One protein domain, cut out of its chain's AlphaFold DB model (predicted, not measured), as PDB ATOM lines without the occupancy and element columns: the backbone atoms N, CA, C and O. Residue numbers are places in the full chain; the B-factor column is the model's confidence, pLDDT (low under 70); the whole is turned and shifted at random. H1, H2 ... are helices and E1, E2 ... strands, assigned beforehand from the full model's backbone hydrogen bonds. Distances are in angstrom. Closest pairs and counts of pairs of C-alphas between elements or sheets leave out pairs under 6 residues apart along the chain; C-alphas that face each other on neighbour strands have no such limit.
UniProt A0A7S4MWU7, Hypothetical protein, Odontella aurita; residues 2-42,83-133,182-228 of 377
ATOM      1  N   GLY A   2      27.829 -36.540  32.926       54.91
ATOM      2  CA  GLY A   2      28.879 -36.958  31.980       54.91
ATOM      3  C   GLY A   2      30.000 -37.805  32.580       54.91
ATOM      4  O   GLY A   2      31.059 -37.868  31.981       54.91
ATOM      5  N   LEU A   3      29.794 -38.395  33.763       61.56
ATOM      6  CA  LEU A   3      30.780 -39.247  34.447       61.56
ATOM      7  C   LEU A   3      30.311 -40.702  34.610       61.56
ATOM      8  O   LEU A   3      31.065 -41.508  35.125       61.56
ATOM      9  N   ALA A   4      29.087 -41.034  34.182       60.19
ATOM     10  CA  ALA A   4      28.547 -42.387  34.336       60.19
ATOM     11  C   ALA A   4      29.329 -43.421  33.500       60.19
ATOM     12  O   ALA A   4      29.598 -44.509  33.987       60.19
ATOM     13  N   ASP A   5      29.757 -43.030  32.295       65.94
ATOM     14  CA  ASP A   5      30.447 -43.874  31.306       65.94
ATOM     15  C   ASP A   5      31.943 -43.511  31.208       65.94
ATOM     16  O   ASP A   5      32.472 -43.203  30.142       65.94
ATOM     17  N   VAL A   6      32.605 -43.380  32.360       76.81
ATOM     18  CA  VAL A   6      34.036 -43.056  32.437       76.81
ATOM     19  C   VAL A   6      34.774 -44.243  33.043       76.81
ATOM     20  O   VAL A   6      34.477 -44.638  34.164       76.81
ATOM     21  N   ASP A   7      35.771 -44.758  32.320       78.06
ATOM     22  CA  ASP A   7      36.640 -45.855  32.773       78.06
ATOM     23  C   ASP A   7      37.341 -45.553  34.103       78.06
ATOM     24  O   ASP A   7      37.476 -46.417  34.967       78.06
ATOM     25  N   TYR A   8      37.871 -44.333  34.218       86.62
ATOM     26  CA  TYR A   8      38.668 -43.885  35.350       86.62
ATOM     27  C   TYR A   8      38.698 -42.357  35.412       86.62
ATOM     28  O   TYR A   8      38.850 -41.690  34.383       86.62
ATOM     29  N   ALA A   9      38.594 -41.789  36.611       90.31
ATOM     30  CA  ALA A   9      38.613 -40.343  36.804       90.31
ATOM     31  C   ALA A   9      39.866 -39.864  37.554       90.31
ATOM     32  O   ALA A   9      40.312 -40.468  38.523       90.31
ATOM     33  N   LEU A  10      40.406 -38.714  37.143       92.00
ATOM     34  CA  LEU A  10      41.421 -37.985  37.906       92.00
ATOM     35  C   LEU A  10      40.809 -36.698  38.456       92.00
ATOM     36  O   LEU A  10      40.440 -35.797  37.698       92.00
ATOM     37  N   VAL A  11      40.718 -36.597  39.779       93.25
ATOM     38  CA  VAL A  11      40.226 -35.402  40.469       93.25
ATOM     39  C   VAL A  11      41.412 -34.496  40.780       93.25
ATOM     40  O   VAL A  11      42.117 -34.680  41.768       93.25
ATOM     41  N   VAL A  12      41.651 -33.510  39.913       92.75
ATOM     42  CA  VAL A  12      42.785 -32.586  40.057       92.75
ATOM     43  C   VAL A  12      42.412 -31.393  40.934       92.75
ATOM     44  O   VAL A  12      41.527 -30.602  40.596       92.75
ATOM     45  N   VAL A  13      43.138 -31.226  42.032       92.69
ATOM     46  CA  VAL A  13      42.982 -30.154  43.014       92.69
ATOM     47  C   VAL A  13      44.233 -29.281  43.015       92.69
ATOM     48  O   VAL A  13      45.360 -29.760  42.951       92.69
ATOM     49  N   ASP A  14      44.042 -27.966  43.063       91.31
ATOM     50  CA  ASP A  14      45.141 -27.015  43.238       91.31
ATOM     51  C   ASP A  14      45.538 -26.974  44.720       91.31
ATOM     52  O   ASP A  14      44.820 -26.380  45.524       91.31
ATOM     53  N   ALA A  15      46.666 -27.595  45.074       86.88
ATOM     54  CA  ALA A  15      47.146 -27.716  46.452       86.88
ATOM     55  C   ALA A  15      47.458 -26.352  47.090       86.88
ATOM     56  O   ALA A  15      47.352 -26.182  48.300       86.88
ATOM     57  N   ALA A  16      47.797 -25.346  46.280       83.00
ATOM     58  CA  ALA A  16      48.065 -23.992  46.761       83.00
ATOM     59  C   ALA A  16      46.783 -23.208  47.087       83.00
ATOM     60  O   ALA A  16      46.838 -22.083  47.599       83.00
ATOM     61  N   ARG A  17      45.612 -23.754  46.751       85.12
ATOM     62  CA  ARG A  17      44.327 -23.105  46.978       85.12
ATOM     63  C   ARG A  17      43.750 -23.537  48.320       85.12
ATOM     64  O   ARG A  17      43.624 -24.717  48.612       85.12
ATOM     65  N   LYS A  18      43.274 -22.560  49.097       83.88
ATOM     66  CA  LYS A  18      42.502 -22.844  50.309       83.88
ATOM     67  C   LYS A  18      41.216 -23.603  49.958       83.88
ATOM     68  O   LYS A  18      40.408 -23.097  49.174       83.88
ATOM     69  N   ILE A  19      41.020 -24.762  50.581       86.12
ATOM     70  CA  ILE A  19      39.786 -25.547  50.495       86.12
ATOM     71  C   ILE A  19      38.732 -24.882  51.383       86.12
ATOM     72  O   ILE A  19      38.698 -25.064  52.597       86.12
ATOM     73  N   ASP A  20      37.921 -24.016  50.776       89.44
ATOM     74  CA  ASP A  20      36.726 -23.462  51.412       89.44
ATOM     75  C   ASP A  20      35.532 -24.420  51.286       89.44
ATOM     76  O   ASP A  20      35.589 -25.415  50.565       89.44
ATOM     77  N   GLU A  21      34.441 -24.115  51.990       88.38
ATOM     78  CA  GLU A  21      33.239 -24.957  52.006       88.38
ATOM     79  C   GLU A  21      32.651 -25.174  50.604       88.38
ATOM     80  O   GLU A  21      32.222 -26.272  50.261       88.38
ATOM     81  N   GLY A  22      32.690 -24.145  49.752       88.81
ATOM     82  CA  GLY A  22      32.183 -24.249  48.385       88.81
ATOM     83  C   GLY A  22      33.043 -25.161  47.510       88.81
ATOM     84  O   GLY A  22      32.513 -25.909  46.689       88.81
ATOM     85  N   LEU A  23      34.369 -25.119  47.678       88.88
ATOM     86  CA  LEU A  23      35.279 -26.043  47.009       88.88
ATOM     87  C   LEU A  23      35.105 -27.465  47.548       88.88
ATOM     88  O   LEU A  23      35.049 -28.390  46.745       88.88
ATOM     89  N   ARG A  24      34.962 -27.635  48.866       89.81
ATOM     90  CA  ARG A  24      34.706 -28.933  49.502       89.81
ATOM     91  C   ARG A  24      33.441 -29.577  48.937       89.81
ATOM     92  O   ARG A  24      33.506 -30.698  48.446       89.81
ATOM     93  N   GLU A  25      32.328 -28.845  48.895       89.88
ATOM     94  CA  GLU A  25      31.066 -29.329  48.324       89.88
ATOM     95  C   GLU A  25      31.220 -29.731  46.847       89.88
ATOM     96  O   GLU A  25      30.714 -30.769  46.414       89.88
ATOM     97  N   ALA A  26      31.940 -28.930  46.057       91.62
ATOM     98  CA  ALA A  26      32.200 -29.247  44.658       91.62
ATOM     99  C   ALA A  26      33.051 -30.519  44.499       91.62
ATOM    100  O   ALA A  26      32.749 -31.335  43.629       91.62
ATOM    101  N   LEU A  27      34.078 -30.696  45.334       92.94
ATOM    102  CA  LEU A  27      34.943 -31.875  45.323       92.94
ATOM    103  C   LEU A  27      34.173 -33.138  45.701       92.94
ATOM    104  O   LEU A  27      34.226 -34.095  44.940       92.94
ATOM    105  N   VAL A  28      33.383 -33.111  46.779       92.25
ATOM    106  CA  VAL A  28      32.523 -34.244  47.175       92.25
ATOM    107  C   VAL A  28      31.600 -34.645  46.029       92.25
ATOM    108  O   VAL A  28      31.528 -35.812  45.661       92.25
ATOM    109  N   ARG A  29      30.928 -33.679  45.390       90.81
ATOM    110  CA  ARG A  29      30.043 -33.972  44.251       90.81
ATOM    111  C   ARG A  29      30.786 -34.635  43.089       90.81
ATOM    112  O   ARG A  29      30.231 -35.532  42.457       90.81
ATOM    113  N   LEU A  30      32.007 -34.188  42.792       91.44
ATOM    114  CA  LEU A  30      32.842 -34.781  41.744       91.44
ATOM    115  C   LEU A  30      33.315 -36.187  42.126       91.44
ATOM    116  O   LEU A  30      33.234 -37.077  41.287       91.44
ATOM    117  N   MET A  31      33.748 -36.388  43.370       92.19
ATOM    118  CA  MET A  31      34.209 -37.676  43.895       92.19
ATOM    119  C   MET A  31      33.077 -38.705  43.934       92.19
ATOM    120  O   MET A  31      33.269 -39.805  43.440       92.19
ATOM    121  N   ILE A  32      31.871 -38.341  44.388       89.19
ATOM    122  CA  ILE A  32      30.690 -39.223  44.319       89.19
ATOM    123  C   ILE A  32      30.376 -39.592  42.867       89.19
ATOM    124  O   ILE A  32      30.103 -40.749  42.568       89.19
ATOM    125  N   CYS A  33      30.430 -38.627  41.942       88.00
ATOM    126  CA  CYS A  33      30.210 -38.917  40.523       88.00
ATOM    127  C   CYS A  33      31.287 -39.844  39.941       88.00
ATOM    128  O   CYS A  33      30.979 -40.649  39.073       88.00
ATOM    129  N   ALA A  34      32.534 -39.710  40.389       89.12
ATOM    130  CA  ALA A  34      33.643 -40.551  39.962       89.12
ATOM    131  C   ALA A  34      33.545 -41.970  40.554       89.12
ATOM    132  O   ALA A  34      33.686 -42.948  39.826       89.12
ATOM    133  N   ALA A  35      33.234 -42.090  41.845       87.38
ATOM    134  CA  ALA A  35      33.031 -43.359  42.544       87.38
ATOM    135  C   ALA A  35      31.790 -44.119  42.042       87.38
ATOM    136  O   ALA A  35      31.790 -45.343  41.929       87.38
ATOM    137  N   GLY A  36      30.735 -43.382  41.693       83.31
ATOM    138  CA  GLY A  36      29.511 -43.920  41.104       83.31
ATOM    139  C   GLY A  36      29.585 -44.154  39.594       83.31
ATOM    140  O   GLY A  36      28.563 -44.491  39.005       83.31
ATOM    141  N   SER A  37      30.739 -43.942  38.953       84.69
ATOM    142  CA  SER A  37      30.911 -44.347  37.555       84.69
ATOM    143  C   SER A  37      30.817 -45.869  37.440       84.69
ATOM    144  O   SER A  37      31.153 -46.594  38.387       84.69
ATOM    145  N   ASP A  38      30.387 -46.362  36.277       75.25
ATOM    146  CA  ASP A  38      30.407 -47.803  35.995       75.25
ATOM    147  C   ASP A  38      31.839 -48.355  36.070       75.25
ATOM    148  O   ASP A  38      32.043 -49.543  36.326       75.25
ATOM    149  N   GLY A  39      32.827 -47.465  35.920       72.69
ATOM    150  CA  GLY A  39      34.229 -47.807  35.842       72.69
ATOM    151  C   GLY A  39      34.488 -48.718  34.650       72.69
ATOM    152  O   GLY A  39      33.645 -48.931  33.774       72.69
ATOM    153  N   ARG A  40      35.683 -49.290  34.615       68.00
ATOM    154  CA  ARG A  40      35.990 -50.322  33.634       68.00
ATOM    155  C   ARG A  40      35.433 -51.674  34.088       68.00
ATOM    156  O   ARG A  40      35.709 -52.116  35.197       68.00
ATOM    157  N   LYS A  41      34.725 -52.372  33.194       62.28
ATOM    158  CA  LYS A  41      34.387 -53.795  33.362       62.28
ATOM    159  C   LYS A  41      35.580 -54.647  32.931       62.28
ATOM    160  O   LYS A  41      35.815 -54.812  31.736       62.28
ATOM    161  N   GLU A  42      36.336 -55.176  33.883       54.09
ATOM    162  CA  GLU A  42      37.392 -56.153  33.606       54.09
ATOM    163  C   GLU A  42      36.765 -57.548  33.488       54.09
ATOM    164  O   GLU A  42      36.605 -58.268  34.467       54.09
ATOM    165  N   GLY A  83      38.803 -52.485  40.691       60.72
ATOM    166  CA  GLY A  83      39.888 -51.526  40.577       60.72
ATOM    167  C   GLY A  83      39.355 -50.138  40.921       60.72
ATOM    168  O   GLY A  83      38.308 -49.735  40.410       60.72
ATOM    169  N   GLU A  84      40.075 -49.413  41.778       71.62
ATOM    170  CA  GLU A  84      39.738 -48.048  42.194       71.62
ATOM    171  C   GLU A  84      39.223 -47.240  40.997       71.62
ATOM    172  O   GLU A  84      39.801 -47.297  39.911       71.62
ATOM    173  N   LYS A  85      38.118 -46.506  41.146       82.06
ATOM    174  CA  LYS A  85      37.469 -45.820  40.010       82.06
ATOM    175  C   LYS A  85      38.030 -44.426  39.746       82.06
ATOM    176  O   LYS A  85      37.793 -43.833  38.691       82.06
ATOM    177  N   PHE A  86      38.778 -43.883  40.702       90.50
ATOM    178  CA  PHE A  86      39.410 -42.583  40.565       90.50
ATOM    179  C   PHE A  86      40.670 -42.454  41.416       90.50
ATOM    180  O   PHE A  86      40.906 -43.251  42.318       90.50
ATOM    181  N   ALA A  87      41.456 -41.423  41.122       91.44
ATOM    182  CA  ALA A  87      42.533 -40.939  41.977       91.44
ATOM    183  C   ALA A  87      42.445 -39.423  42.146       91.44
ATOM    184  O   ALA A  87      41.848 -38.707  41.331       91.44
ATOM    185  N   ILE A  88      43.070 -38.931  43.207       93.12
ATOM    186  CA  ILE A  88      43.172 -37.516  43.540       93.12
ATOM    187  C   ILE A  88      44.555 -37.028  43.112       93.12
ATOM    188  O   ILE A  88      45.563 -37.692  43.318       93.12
ATOM    189  N   VAL A  89      44.618 -35.851  42.495       93.12
ATOM    190  CA  VAL A  89      45.879 -35.236  42.073       93.12
ATOM    191  C   VAL A  89      46.003 -33.865  42.711       93.12
ATOM    192  O   VAL A  89      45.288 -32.934  42.346       93.12
ATOM    193  N   LEU A  90      46.951 -33.715  43.625       91.94
ATOM    194  CA  LEU A  90      47.373 -32.445  44.189       91.94
ATOM    195  C   LEU A  90      48.380 -31.777  43.254       91.94
ATOM    196  O   LEU A  90      49.542 -32.154  43.201       91.94
ATOM    197  N   ASN A  91      47.946 -30.768  42.505       91.44
ATOM    198  CA  ASN A  91      48.807 -29.993  41.614       91.44
ATOM    199  C   ASN A  91      49.327 -28.718  42.300       91.44
ATOM    200  O   ASN A  91      48.676 -28.168  43.184       91.44
ATOM    201  N   LYS A  92      50.450 -28.181  41.812       87.69
ATOM    202  CA  LYS A  92      51.143 -26.984  42.324       87.69
ATOM    203  C   LYS A  92      51.693 -27.145  43.740       87.69
ATOM    204  O   LYS A  92      51.756 -26.179  44.504       87.69
ATOM    205  N   VAL A  93      52.117 -28.360  44.086       86.50
ATOM    206  CA  VAL A  93      52.690 -28.668  45.406       86.50
ATOM    207  C   VAL A  93      53.943 -27.847  45.708       86.50
ATOM    208  O   VAL A  93      54.242 -27.579  46.866       86.50
ATOM    209  N   ASP A  94      54.648 -27.363  44.680       82.25
ATOM    210  CA  ASP A  94      55.798 -26.460  44.792       82.25
ATOM    211  C   ASP A  94      55.459 -25.143  45.506       82.25
ATOM    212  O   ASP A  94      56.306 -24.610  46.221       82.25
ATOM    213  N   LEU A  95      54.219 -24.662  45.379       84.62
ATOM    214  CA  LEU A  95      53.769 -23.391  45.946       84.62
ATOM    215  C   LEU A  95      53.290 -23.496  47.404       84.62
ATOM    216  O   LEU A  95      53.041 -22.461  48.026       84.62
ATOM    217  N   VAL A  96      53.150 -24.708  47.947       82.81
ATOM    218  CA  VAL A  96      52.718 -24.941  49.334       82.81
ATOM    219  C   VAL A  96      53.930 -24.938  50.263       82.81
ATOM    220  O   VAL A  96      54.933 -25.600  49.984       82.81
ATOM    221  N   ASN A  97      53.851 -24.160  51.345       80.94
ATOM    222  CA  ASN A  97      54.890 -24.051  52.367       80.94
ATOM    223  C   ASN A  97      54.268 -23.663  53.728       80.94
ATOM    224  O   ASN A  97      53.542 -22.662  53.764       80.94
ATOM    225  N   PRO A  98      54.591 -24.351  54.841       85.88
ATOM    226  CA  PRO A  98      55.468 -25.528  54.963       85.88
ATOM    227  C   PRO A  98      54.957 -26.756  54.200       85.88
ATOM    228  O   PRO A  98      53.759 -26.872  53.954       85.88
ATOM    229  N   LYS A  99      55.874 -27.645  53.787       80.31
ATOM    230  CA  LYS A  99      55.537 -28.854  53.013       80.31
ATOM    231  C   LYS A  99      54.670 -29.835  53.796       80.31
ATOM    232  O   LYS A  99      53.795 -30.427  53.189       80.31
ATOM    233  N   GLU A 100      54.824 -29.891  55.115       82.56
ATOM    234  CA  GLU A 100      53.989 -30.674  56.041       82.56
ATOM    235  C   GLU A 100      52.478 -30.467  55.808       82.56
ATOM    236  O   GLU A 100      51.714 -31.422  55.846       82.56
ATOM    237  N   GLN A 101      52.042 -29.254  55.426       85.38
ATOM    238  CA  GLN A 101      50.627 -28.976  55.119       85.38
ATOM    239  C   GLN A 101      50.079 -29.775  53.933       85.38
ATOM    240  O   GLN A 101      48.866 -29.884  53.772       85.38
ATOM    241  N   LEU A 102      50.941 -30.289  53.054       87.38
ATOM    242  CA  LEU A 102      50.508 -31.143  51.954       87.38
ATOM    243  C   LEU A 102      49.953 -32.472  52.467       87.38
ATOM    244  O   LEU A 102      49.031 -32.983  51.839       87.38
ATOM    245  N   LEU A 103      50.477 -32.993  53.583       87.62
ATOM    246  CA  LEU A 103      49.976 -34.218  54.205       87.62
ATOM    247  C   LEU A 103      48.597 -33.980  54.804       87.62
ATOM    248  O   LEU A 103      47.685 -34.719  54.464       87.62
ATOM    249  N   ASP A 104      48.414 -32.885  55.547       88.19
ATOM    250  CA  ASP A 104      47.100 -32.503  56.082       88.19
ATOM    251  C   ASP A 104      46.051 -32.393  54.959       88.19
ATOM    252  O   ASP A 104      44.931 -32.885  55.070       88.19
ATOM    253  N   ILE A 105      46.414 -31.754  53.837       89.44
ATOM    254  CA  ILE A 105      45.522 -31.615  52.678       89.44
ATOM    255  C   ILE A 105      45.239 -32.980  52.032       89.44
ATOM    256  O   ILE A 105      44.116 -33.224  51.589       89.44
ATOM    257  N   ALA A 106      46.251 -33.840  51.921       89.88
ATOM    258  CA  ALA A 106      46.114 -35.163  51.325       89.88
ATOM    259  C   ALA A 106      45.266 -36.097  52.192       89.88
ATOM    260  O   ALA A 106      44.419 -36.789  51.642       89.88
ATOM    261  N   GLU A 107      45.438 -36.067  53.512       89.31
ATOM    262  CA  GLU A 107      44.621 -36.798  54.481       89.31
ATOM    263  C   GLU A 107      43.161 -36.329  54.418       89.31
ATOM    264  O   GLU A 107      42.264 -37.146  54.220       89.31
ATOM    265  N   ASP A 108      42.917 -35.012  54.452       90.50
ATOM    266  CA  ASP A 108      41.574 -34.428  54.320       90.50
ATOM    267  C   ASP A 108      40.874 -34.892  53.032       90.50
ATOM    268  O   ASP A 108      39.704 -35.284  53.040       90.50
ATOM    269  N   LEU A 109      41.573 -34.813  51.895       92.00
ATOM    270  CA  LEU A 109      41.020 -35.193  50.594       92.00
ATOM    271  C   LEU A 109      40.890 -36.708  50.436       92.00
ATOM    272  O   LEU A 109      39.928 -37.157  49.816       92.00
ATOM    273  N   GLY A 110      41.833 -37.470  50.982       89.19
ATOM    274  CA  GLY A 110      41.822 -38.926  51.007       89.19
ATOM    275  C   GLY A 110      40.621 -39.444  51.788       89.19
ATOM    276  O   GLY A 110      39.826 -40.201  51.237       89.19
ATOM    277  N   TYR A 111      40.410 -38.925  53.000       89.69
ATOM    278  CA  TYR A 111      39.242 -39.221  53.827       89.69
ATOM    279  C   TYR A 111      37.930 -38.863  53.117       89.69
ATOM    280  O   TYR A 111      37.001 -39.667  53.063       89.69
ATOM    281  N   MET A 112      37.851 -37.675  52.503       90.88
ATOM    282  CA  MET A 112      36.685 -37.294  51.697       90.88
ATOM    283  C   MET A 112      36.439 -38.262  50.534       90.88
ATOM    284  O   MET A 112      35.288 -38.581  50.238       90.88
ATOM    285  N   GLY A 113      37.503 -38.689  49.853       89.62
ATOM    286  CA  GLY A 113      37.432 -39.624  48.737       89.62
ATOM    287  C   GLY A 113      36.928 -40.997  49.170       89.62
ATOM    288  O   GLY A 113      35.997 -41.514  48.558       89.62
ATOM    289  N   ASP A 114      37.494 -41.542  50.241       88.94
ATOM    290  CA  ASP A 114      37.123 -42.824  50.848       88.94
ATOM    291  C   ASP A 114      35.648 -42.846  51.293       88.94
ATOM    292  O   ASP A 114      34.886 -43.732  50.905       88.94
ATOM    293  N   GLU A 115      35.178 -41.796  51.972       88.50
ATOM    294  CA  GLU A 115      33.757 -41.658  52.322       88.50
ATOM    295  C   GLU A 115      32.843 -41.617  51.083       88.50
ATOM    296  O   GLU A 115      31.746 -42.181  51.088       88.50
ATOM    297  N   CYS A 116      33.286 -40.988  49.986       89.75
ATOM    298  CA  CYS A 116      32.531 -40.989  48.730       89.75
ATOM    299  C   CYS A 116      32.473 -42.380  48.080       89.75
ATOM    300  O   CYS A 116      31.450 -42.709  47.476       89.75
ATOM    301  N   VAL A 117      33.538 -43.182  48.196       87.00
ATOM    302  CA  VAL A 117      33.569 -44.576  47.723       87.00
ATOM    303  C   VAL A 117      32.567 -45.412  48.510       87.00
ATOM    304  O   VAL A 117      31.649 -45.968  47.905       87.00
ATOM    305  N   ARG A 118      32.645 -45.393  49.849       86.31
ATOM    306  CA  ARG A 118      31.698 -46.109  50.726       86.31
ATOM    307  C   ARG A 118      30.248 -45.725  50.446       86.31
ATOM    308  O   ARG A 118      29.367 -46.581  50.381       86.31
ATOM    309  N   TYR A 119      29.991 -44.430  50.257       86.06
ATOM    310  CA  TYR A 119      28.657 -43.937  49.929       86.06
ATOM    311  C   TYR A 119      28.150 -44.478  48.585       86.06
ATOM    312  O   TYR A 119      26.987 -44.867  48.481       86.06
ATOM    313  N   ALA A 120      28.999 -44.510  47.553       84.06
ATOM    314  CA  ALA A 120      28.624 -45.017  46.235       84.06
ATOM    315  C   ALA A 120      28.347 -46.531  46.255       84.06
ATOM    316  O   ALA A 120      27.385 -46.983  45.634       84.06
ATOM    317  N   GLU A 121      29.141 -47.299  47.000       82.06
ATOM    318  CA  GLU A 121      28.954 -48.743  47.179       82.06
ATOM    319  C   GLU A 121      27.659 -49.062  47.935       82.06
ATOM    320  O   GLU A 121      26.847 -49.854  47.456       82.06
ATOM    321  N   GLY A 122      27.401 -48.374  49.054       75.81
ATOM    322  CA  GLY A 122      26.159 -48.531  49.817       75.81
ATOM    323  C   GLY A 122      24.912 -48.047  49.065       75.81
ATOM    324  O   GLY A 122      23.826 -48.595  49.224       75.81
ATOM    325  N   ALA A 123      25.038 -47.041  48.195       64.50
ATOM    326  CA  ALA A 123      23.944 -46.639  47.311       64.50
ATOM    327  C   ALA A 123      23.677 -47.682  46.210       64.50
ATOM    328  O   ALA A 123      22.528 -47.856  45.800       64.50
ATOM    329  N   SER A 124      24.718 -48.381  45.745       57.56
ATOM    330  CA  SER A 124      24.597 -49.447  44.750       57.56
ATOM    331  C   SER A 124      23.985 -50.728  45.320       57.56
ATOM    332  O   SER A 124      23.293 -51.415  44.571       57.56
ATOM    333  N   SER A 125      24.206 -51.054  46.601       59.56
ATOM    334  CA  SER A 125      23.545 -52.195  47.255       59.56
ATOM    335  C   SER A 125      22.045 -51.936  47.418       59.56
ATOM    336  O   SER A 125      21.242 -52.720  46.937       59.56
ATOM    337  N   VAL A 126      21.660 -50.752  47.910       58.06
ATOM    338  CA  VAL A 126      20.245 -50.351  48.059       58.06
ATOM    339  C   VAL A 126      19.507 -50.246  46.712       58.06
ATOM    340  O   VAL A 126      18.284 -50.364  46.661       58.06
ATOM    341  N   ALA A 127      20.216 -49.982  45.610       52.06
ATOM    342  CA  ALA A 127      19.634 -49.988  44.267       52.06
ATOM    343  C   ALA A 127      19.413 -51.411  43.722       52.06
ATOM    344  O   ALA A 127      18.392 -51.635  43.080       52.06
ATOM    345  N   ARG A 128      20.320 -52.359  44.013       46.44
ATOM    346  CA  ARG A 128      20.140 -53.788  43.698       46.44
ATOM    347  C   ARG A 128      19.006 -54.405  44.509       46.44
ATOM    348  O   ARG A 128      18.147 -55.053  43.927       46.44
ATOM    349  N   ASP A 129      18.937 -54.091  45.801       48.44
ATOM    350  CA  ASP A 129      17.870 -54.574  46.684       48.44
ATOM    351  C   ASP A 129      16.483 -54.102  46.202       48.44
ATOM    352  O   ASP A 129      15.502 -54.823  46.314       48.44
ATOM    353  N   LYS A 130      16.388 -52.919  45.574       43.97
ATOM    354  CA  LYS A 130      15.134 -52.412  44.981       43.97
ATOM    355  C   LYS A 130      14.752 -53.043  43.642       43.97
ATOM    356  O   LYS A 130      13.571 -53.031  43.311       43.97
ATOM    357  N   GLU A 131      15.716 -53.523  42.858       41.38
ATOM    358  CA  GLU A 131      15.430 -54.279  41.630       41.38
ATOM    359  C   GLU A 131      15.021 -55.724  41.953       41.38
ATOM    360  O   GLU A 131      14.202 -56.290  41.236       41.38
ATOM    361  N   GLU A 132      15.515 -56.289  43.059       42.69
ATOM    362  CA  GLU A 132      15.106 -57.609  43.557       42.69
ATOM    363  C   GLU A 132      13.771 -57.559  44.341       42.69
ATOM    364  O   GLU A 132      12.952 -58.468  44.215       42.69
ATOM    365  N   GLU A 133      13.461 -56.464  45.054       41.41
ATOM    366  CA  GLU A 133      12.170 -56.280  45.751       41.41
ATOM    367  C   GLU A 133      10.959 -56.015  44.820       41.41
ATOM    368  O   GLU A 133       9.815 -56.137  45.267       41.41
ATOM    369  N   HIS A 182      59.073 -32.919  47.531       53.34
ATOM    370  CA  HIS A 182      58.753 -33.846  48.606       53.34
ATOM    371  C   HIS A 182      59.833 -33.813  49.695       53.34
ATOM    372  O   HIS A 182      59.660 -34.472  50.712       53.34
ATOM    373  N   VAL A 183      60.919 -33.035  49.535       50.41
ATOM    374  CA  VAL A 183      61.918 -32.809  50.598       50.41
ATOM    375  C   VAL A 183      61.212 -32.104  51.746       50.41
ATOM    376  O   VAL A 183      60.964 -30.896  51.709       50.41
ATOM    377  N   GLY A 184      60.816 -32.902  52.733       53.97
ATOM    378  CA  GLY A 184      59.991 -32.493  53.865       53.97
ATOM    379  C   GLY A 184      58.678 -33.265  54.035       53.97
ATOM    380  O   GLY A 184      57.934 -32.920  54.944       53.97
ATOM    381  N   LEU A 185      58.376 -34.262  53.197       58.19
ATOM    382  CA  LEU A 185      57.291 -35.227  53.410       58.19
ATOM    383  C   LEU A 185      57.893 -36.566  53.852       58.19
ATOM    384  O   LEU A 185      58.870 -37.018  53.255       58.19
ATOM    385  N   ASP A 186      57.329 -37.199  54.878       68.88
ATOM    386  CA  ASP A 186      57.755 -38.531  55.307       68.88
ATOM    387  C   ASP A 186      57.186 -39.598  54.356       68.88
ATOM    388  O   ASP A 186      55.973 -39.718  54.170       68.88
ATOM    389  N   LEU A 187      58.068 -40.394  53.744       64.12
ATOM    390  CA  LEU A 187      57.684 -41.503  52.867       64.12
ATOM    391  C   LEU A 187      56.858 -42.566  53.605       64.12
ATOM    392  O   LEU A 187      56.012 -43.212  52.989       64.12
ATOM    393  N   GLY A 188      57.075 -42.735  54.914       59.84
ATOM    394  CA  GLY A 188      56.261 -43.615  55.746       59.84
ATOM    395  C   GLY A 188      54.820 -43.121  55.863       59.84
ATOM    396  O   GLY A 188      53.890 -43.908  55.713       59.84
ATOM    397  N   GLU A 189      54.623 -41.815  56.057       64.19
ATOM    398  CA  GLU A 189      53.291 -41.204  56.143       64.19
ATOM    399  C   GLU A 189      52.549 -41.286  54.802       64.19
ATOM    400  O   GLU A 189      51.364 -41.611  54.774       64.19
ATOM    401  N   ILE A 190      53.249 -41.102  53.676       66.56
ATOM    402  CA  ILE A 190      52.666 -41.282  52.336       66.56
ATOM    403  C   ILE A 190      52.189 -42.726  52.130       66.56
ATOM    404  O   ILE A 190      51.058 -42.930  51.696       66.56
ATOM    405  N   ALA A 191      53.002 -43.723  52.487       61.28
ATOM    406  CA  ALA A 191      52.624 -45.131  52.349       61.28
ATOM    407  C   ALA A 191      51.392 -45.497  53.202       61.28
ATOM    408  O   ALA A 191      50.571 -46.323  52.804       61.28
ATOM    409  N   VAL A 192      51.238 -44.864  54.369       66.00
ATOM    410  CA  VAL A 192      50.056 -45.025  55.227       66.00
ATOM    411  C   VAL A 192      48.805 -44.436  54.568       66.00
ATOM    412  O   VAL A 192      47.748 -45.065  54.630       66.00
ATOM    413  N   LEU A 193      48.915 -43.271  53.919       64.25
ATOM    414  CA  LEU A 193      47.814 -42.669  53.157       64.25
ATOM    415  C   LEU A 193      47.422 -43.538  51.954       64.25
ATOM    416  O   LEU A 193      46.235 -43.768  51.737       64.25
ATOM    417  N   GLU A 194      48.402 -44.060  51.210       65.88
ATOM    418  CA  GLU A 194      48.177 -44.948  50.057       65.88
ATOM    419  C   GLU A 194      47.460 -46.252  50.434       65.88
ATOM    420  O   GLU A 194      46.740 -46.813  49.616       65.88
ATOM    421  N   ALA A 195      47.634 -46.734  51.667       65.50
ATOM    422  CA  ALA A 195      46.960 -47.936  52.154       65.50
ATOM    423  C   ALA A 195      45.516 -47.689  52.630       65.50
ATOM    424  O   ALA A 195      44.749 -48.643  52.760       65.50
ATOM    425  N   GLN A 196      45.155 -46.443  52.952       68.88
ATOM    426  CA  GLN A 196      43.868 -46.101  53.573       68.88
ATOM    427  C   GLN A 196      42.905 -45.380  52.637       68.88
ATOM    428  O   GLN A 196      41.695 -45.443  52.843       68.88
ATOM    429  N   TYR A 197      43.428 -44.672  51.640       81.50
ATOM    430  CA  TYR A 197      42.655 -43.754  50.819       81.50
ATOM    431  C   TYR A 197      42.833 -44.043  49.330       81.50
ATOM    432  O   TYR A 197      43.850 -44.612  48.933       81.50
ATOM    433  N   PRO A 198      41.892 -43.584  48.477       83.50
ATOM    434  CA  PRO A 198      42.113 -43.571  47.038       83.50
ATOM    435  C   PRO A 198      43.447 -42.882  46.699       83.50
ATOM    436  O   PRO A 198      43.801 -41.912  47.380       83.50
ATOM    437  N   PRO A 199      44.159 -43.288  45.631       86.94
ATOM    438  CA  PRO A 199      45.517 -42.824  45.387       86.94
ATOM    439  C   PRO A 199      45.588 -41.303  45.295       86.94
ATOM    440  O   PRO A 199      44.831 -40.680  44.541       86.94
ATOM    441  N   VAL A 200      46.524 -40.708  46.038       88.75
ATOM    442  CA  VAL A 200      46.771 -39.263  46.044       88.75
ATOM    443  C   VAL A 200      48.138 -38.975  45.435       88.75
ATOM    444  O   VAL A 200      49.177 -39.276  46.012       88.75
ATOM    445  N   PHE A 201      48.149 -38.339  44.266       89.06
ATOM    446  CA  PHE A 201      49.375 -37.963  43.567       89.06
ATOM    447  C   PHE A 201      49.745 -36.508  43.834       89.06
ATOM    448  O   PHE A 201      48.927 -35.607  43.655       89.06
ATOM    449  N   PHE A 202      51.005 -36.256  44.170       87.69
ATOM    450  CA  PHE A 202      51.546 -34.921  44.419       87.69
ATOM    451  C   PHE A 202      52.356 -34.456  43.209       87.69
ATOM    452  O   PHE A 202      53.342 -35.080  42.839       87.69
ATOM    453  N   VAL A 203      51.950 -33.354  42.581       88.00
ATOM    454  CA  VAL A 203      52.448 -32.942  41.265       88.00
ATOM    455  C   VAL A 203      52.809 -31.464  41.226       88.00
ATOM    456  O   VAL A 203      52.071 -30.595  41.699       88.00
ATOM    457  N   SER A 204      53.912 -31.155  40.543       84.88
ATOM    458  CA  SER A 204      54.183 -29.804  40.052       84.88
ATOM    459  C   SER A 204      54.322 -29.804  38.531       84.88
ATOM    460  O   SER A 204      55.415 -29.852  37.971       84.88
ATOM    461  N   ALA A 205      53.183 -29.701  37.838       81.38
ATOM    462  CA  ALA A 205      53.107 -29.886  36.385       81.38
ATOM    463  C   ALA A 205      53.891 -28.836  35.572       81.38
ATOM    464  O   ALA A 205      54.093 -28.992  34.373       81.38
ATOM    465  N   ARG A 206      54.304 -27.725  36.197       72.62
ATOM    466  CA  ARG A 206      55.074 -26.669  35.529       72.62
ATOM    467  C   ARG A 206      56.532 -27.063  35.291       72.62
ATOM    468  O   ARG A 206      57.120 -26.569  34.332       72.62
ATOM    469  N   TYR A 207      57.102 -27.864  36.183       65.25
ATOM    470  CA  TYR A 207      58.516 -28.239  36.149       65.25
ATOM    471  C   TYR A 207      58.708 -29.671  35.645       65.25
ATOM    472  O   TYR A 207      59.789 -30.224  35.778       65.25
ATOM    473  N   ASP A 208      57.664 -30.263  35.058       56.28
ATOM    474  CA  ASP A 208      57.718 -31.597  34.478       56.28
ATOM    475  C   ASP A 208      58.296 -31.539  33.052       56.28
ATOM    476  O   ASP A 208      57.576 -31.442  32.057       56.28
ATOM    477  N   ASP A 209      59.621 -31.481  32.960       55.44
ATOM    478  CA  ASP A 209      60.381 -31.639  31.720       55.44
ATOM    479  C   ASP A 209      60.989 -33.047  31.701       55.44
ATOM    480  O   ASP A 209      61.757 -33.401  32.584       55.44
ATOM    481  N   ALA A 210      60.689 -33.861  30.684       51.66
ATOM    482  CA  ALA A 210      61.228 -35.222  30.562       51.66
ATOM    483  C   ALA A 210      62.773 -35.287  30.494       51.66
ATOM    484  O   ALA A 210      63.348 -36.372  30.581       51.66
ATOM    485  N   SER A 211      63.446 -34.148  30.299       49.53
ATOM    486  CA  SER A 211      64.904 -33.999  30.363       49.53
ATOM    487  C   SER A 211      65.432 -33.478  31.707       49.53
ATOM    488  O   SER A 211      66.647 -33.462  31.910       49.53
ATOM    489  N   ASP A 212      64.543 -33.082  32.620       50.97
ATOM    490  CA  ASP A 212      64.856 -32.625  33.970       50.97
ATOM    491  C   ASP A 212      64.642 -33.773  34.974       50.97
ATOM    492  O   ASP A 212      63.509 -34.197  35.199       50.97
ATOM    493  N   PRO A 213      65.697 -34.275  35.640       50.59
ATOM    494  CA  PRO A 213      65.570 -35.247  36.729       50.59
ATOM    495  C   PRO A 213      64.697 -34.752  37.896       50.59
ATOM    496  O   PRO A 213      64.333 -35.539  38.766       50.59
ATOM    497  N   GLN A 214      64.381 -33.451  37.941       46.91
ATOM    498  CA  GLN A 214      63.504 -32.811  38.918       46.91
ATOM    499  C   GLN A 214      62.049 -32.642  38.441       46.91
ATOM    500  O   GLN A 214      61.274 -31.963  39.120       46.91
ATOM    501  N   ALA A 215      61.667 -33.239  37.314       51.47
ATOM    502  CA  ALA A 215      60.294 -33.338  36.826       51.47
ATOM    503  C   ALA A 215      59.486 -34.343  37.660       51.47
ATOM    504  O   ALA A 215      59.870 -35.507  37.767       51.47
ATOM    505  N   LYS A 216      58.431 -33.892  38.359       69.06
ATOM    506  CA  LYS A 216      57.907 -34.625  39.530       69.06
ATOM    507  C   LYS A 216      56.405 -34.818  39.571       69.06
ATOM    508  O   LYS A 216      55.620 -33.891  39.338       69.06
ATOM    509  N   GLY A 217      56.034 -36.040  39.943       74.88
ATOM    510  CA  GLY A 217      54.672 -36.495  40.192       74.88
ATOM    511  C   GLY A 217      53.881 -36.856  38.935       74.88
ATOM    512  O   GLY A 217      53.064 -37.772  38.961       74.88
ATOM    513  N   VAL A 218      54.115 -36.181  37.801       82.38
ATOM    514  CA  VAL A 218      53.403 -36.505  36.548       82.38
ATOM    515  C   VAL A 218      53.804 -37.886  36.038       82.38
ATOM    516  O   VAL A 218      52.942 -38.643  35.593       82.38
ATOM    517  N   SER A 219      55.085 -38.245  36.149       79.31
ATOM    518  CA  SER A 219      55.569 -39.588  35.807       79.31
ATOM    519  C   SER A 219      54.892 -40.681  36.640       79.31
ATOM    520  O   SER A 219      54.668 -41.779  36.131       79.31
ATOM    521  N   ASP A 220      54.512 -40.387  37.885       82.69
ATOM    522  CA  ASP A 220      53.831 -41.341  38.763       82.69
ATOM    523  C   ASP A 220      52.379 -41.537  38.341       82.69
ATOM    524  O   ASP A 220      51.935 -42.679  38.213       82.69
ATOM    525  N   ILE A 221      51.687 -40.451  37.975       86.38
ATOM    526  CA  ILE A 221      50.372 -40.531  37.324       86.38
ATOM    527  C   ILE A 221      50.477 -41.320  36.021       86.38
ATOM    528  O   ILE A 221      49.666 -42.203  35.766       86.38
ATOM    529  N   PHE A 222      51.474 -41.029  35.184       83.69
ATOM    530  CA  PHE A 222      51.649 -41.711  33.907       83.69
ATOM    531  C   PHE A 222      51.879 -43.214  34.102       83.69
ATOM    532  O   PHE A 222      51.208 -44.023  33.465       83.69
ATOM    533  N   ARG A 223      52.761 -43.602  35.029       82.50
ATOM    534  CA  ARG A 223      53.018 -45.006  35.380       82.50
ATOM    535  C   ARG A 223      51.774 -45.683  35.956       82.50
ATOM    536  O   ARG A 223      51.502 -46.832  35.619       82.50
ATOM    537  N   HIS A 224      51.010 -44.982  36.793       83.94
ATOM    538  CA  HIS A 224      49.737 -45.464  37.329       83.94
ATOM    539  C   HIS A 224      48.721 -45.737  36.221       83.94
ATOM    540  O   HIS A 224      48.215 -46.850  36.109       83.94
ATOM    541  N   LEU A 225      48.493 -44.759  35.344       85.88
ATOM    542  CA  LEU A 225      47.581 -44.899  34.211       85.88
ATOM    543  C   LEU A 225      48.037 -45.984  33.230       85.88
ATOM    544  O   LEU A 225      47.190 -46.697  32.706       85.88
ATOM    545  N   LEU A 226      49.346 -46.142  33.001       83.12
ATOM    546  CA  LEU A 226      49.890 -47.204  32.152       83.12
ATOM    547  C   LEU A 226      49.673 -48.597  32.739       83.12
ATOM    548  O   LEU A 226      49.269 -49.488  32.003       83.12
ATOM    549  N   ARG A 227      49.908 -48.795  34.045       81.50
ATOM    550  CA  ARG A 227      49.618 -50.077  34.717       81.50
ATOM    551  C   ARG A 227      48.144 -50.448  34.609       81.50
ATOM    552  O   ARG A 227      47.813 -51.620  34.513       81.50
ATOM    553  N   ARG A 228      47.280 -49.434  34.600       77.75
ATOM    554  CA  ARG A 228      45.838 -49.584  34.422       77.75
ATOM    555  C   ARG A 228      45.416 -49.614  32.959       77.75
ATOM    556  O   ARG A 228      44.241 -49.814  32.702       77.75
TER     557      ARG A 228
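AT A GLANCE: This is residues 2 to 42, 83 to 133 and 182 to 228 of the 377 residues of the protein "Hypothetical protein" of Odontella aurita (UniProt A0A7S4MWU7). A small sheet of three strands is sandwiched between helices, with H1 and the long helix H2 over one face and H4 over the other, as three layers. The far end of H2, residues 125 to 132, sticks out of the body as an arm, and the short helix H3 packs on the other end of H2, with residues 103 to 114 of H2. The printed part has 139 residues, with four named helices and three named strands in the order E1 H1 E2 H2 H3 E3 H4; the sheet runs E1 E2 E3, parallel throughout, and the class is mostly helix. The whole is compact, with a radius of gyration of the C-alphas of 16.3 A, but elongated in outline, spanning 57 by 33 by 29 A.

IN THESE COORDINATES: In the sheet, E1 is residues 9 to 14, 16.2 A long, from C-alpha 9 at (38.613, -40.343, 36.804); E2 is residues 86 to 91, 15.7 A; E3 is residues 200 to 203, 9.7 A. H2, residues 101 to 132, measures 47.1 A and ends with C-alpha 132 at (15.106, -57.609, 43.557). H1 is residues 21 to 35, 20.7 A; H3 is residues 187 to 196, 14.6 A; H4 is residues 218 to 227, 14.2 A, ending with C-alpha 227 at (49.618, -50.077, 34.717).

HOW THE PARTS SIT: E1 and E2 are parallel neighbours at 22 degrees, with N 13 and O 89 within hydrogen-bond range at 2.8 A. E2, the inner strand, is parallel to E3 at 31 degrees, with N 90 and O 201 at 2.7 A. H1 is on the sheet at a height of 10.3 A, over E1. H2 is on the same face, at a height of 10.1 A over E2 and E3. H1 and H2 touch at a steep tilt of 49 degrees, the same way, closest at the C-alphas of Ile 32 and Cys 116, 5.1 A; H2 does so with residues 112 to 120 alone. H3 touches H2 at a shallow tilt of 14 degrees, the same way, closest at the C-alphas of Glu 107 and Leu 193, 6.8 A, and only grazes the sheet with residues 190 to 194. H4 is on the opposite face, at a height of 10.7 A over E2 and E3, and is apart from H1, H2 and H3. In H1, H2, H3 and H4 every O i to N i+4 pair is within hydrogen-bond range.

THE WHOLE: The two C-alphas farthest apart are those of Glu 133 and Ser 211, 59.3 A. Residues 43 to 82 are not printed, with 8.7 A between C-alphas 42 and 83; residues 134 to 181 are not printed either, with 51.8 A between C-alphas 133 and 182. The link E3 to H4, 14 residues, is long. Mean pLDDT of the printed part is 77.1; it is under 70 at residues 2 to 5, 40 to 42, 83, 123 to 133, 182 to 196 and 207 to 216.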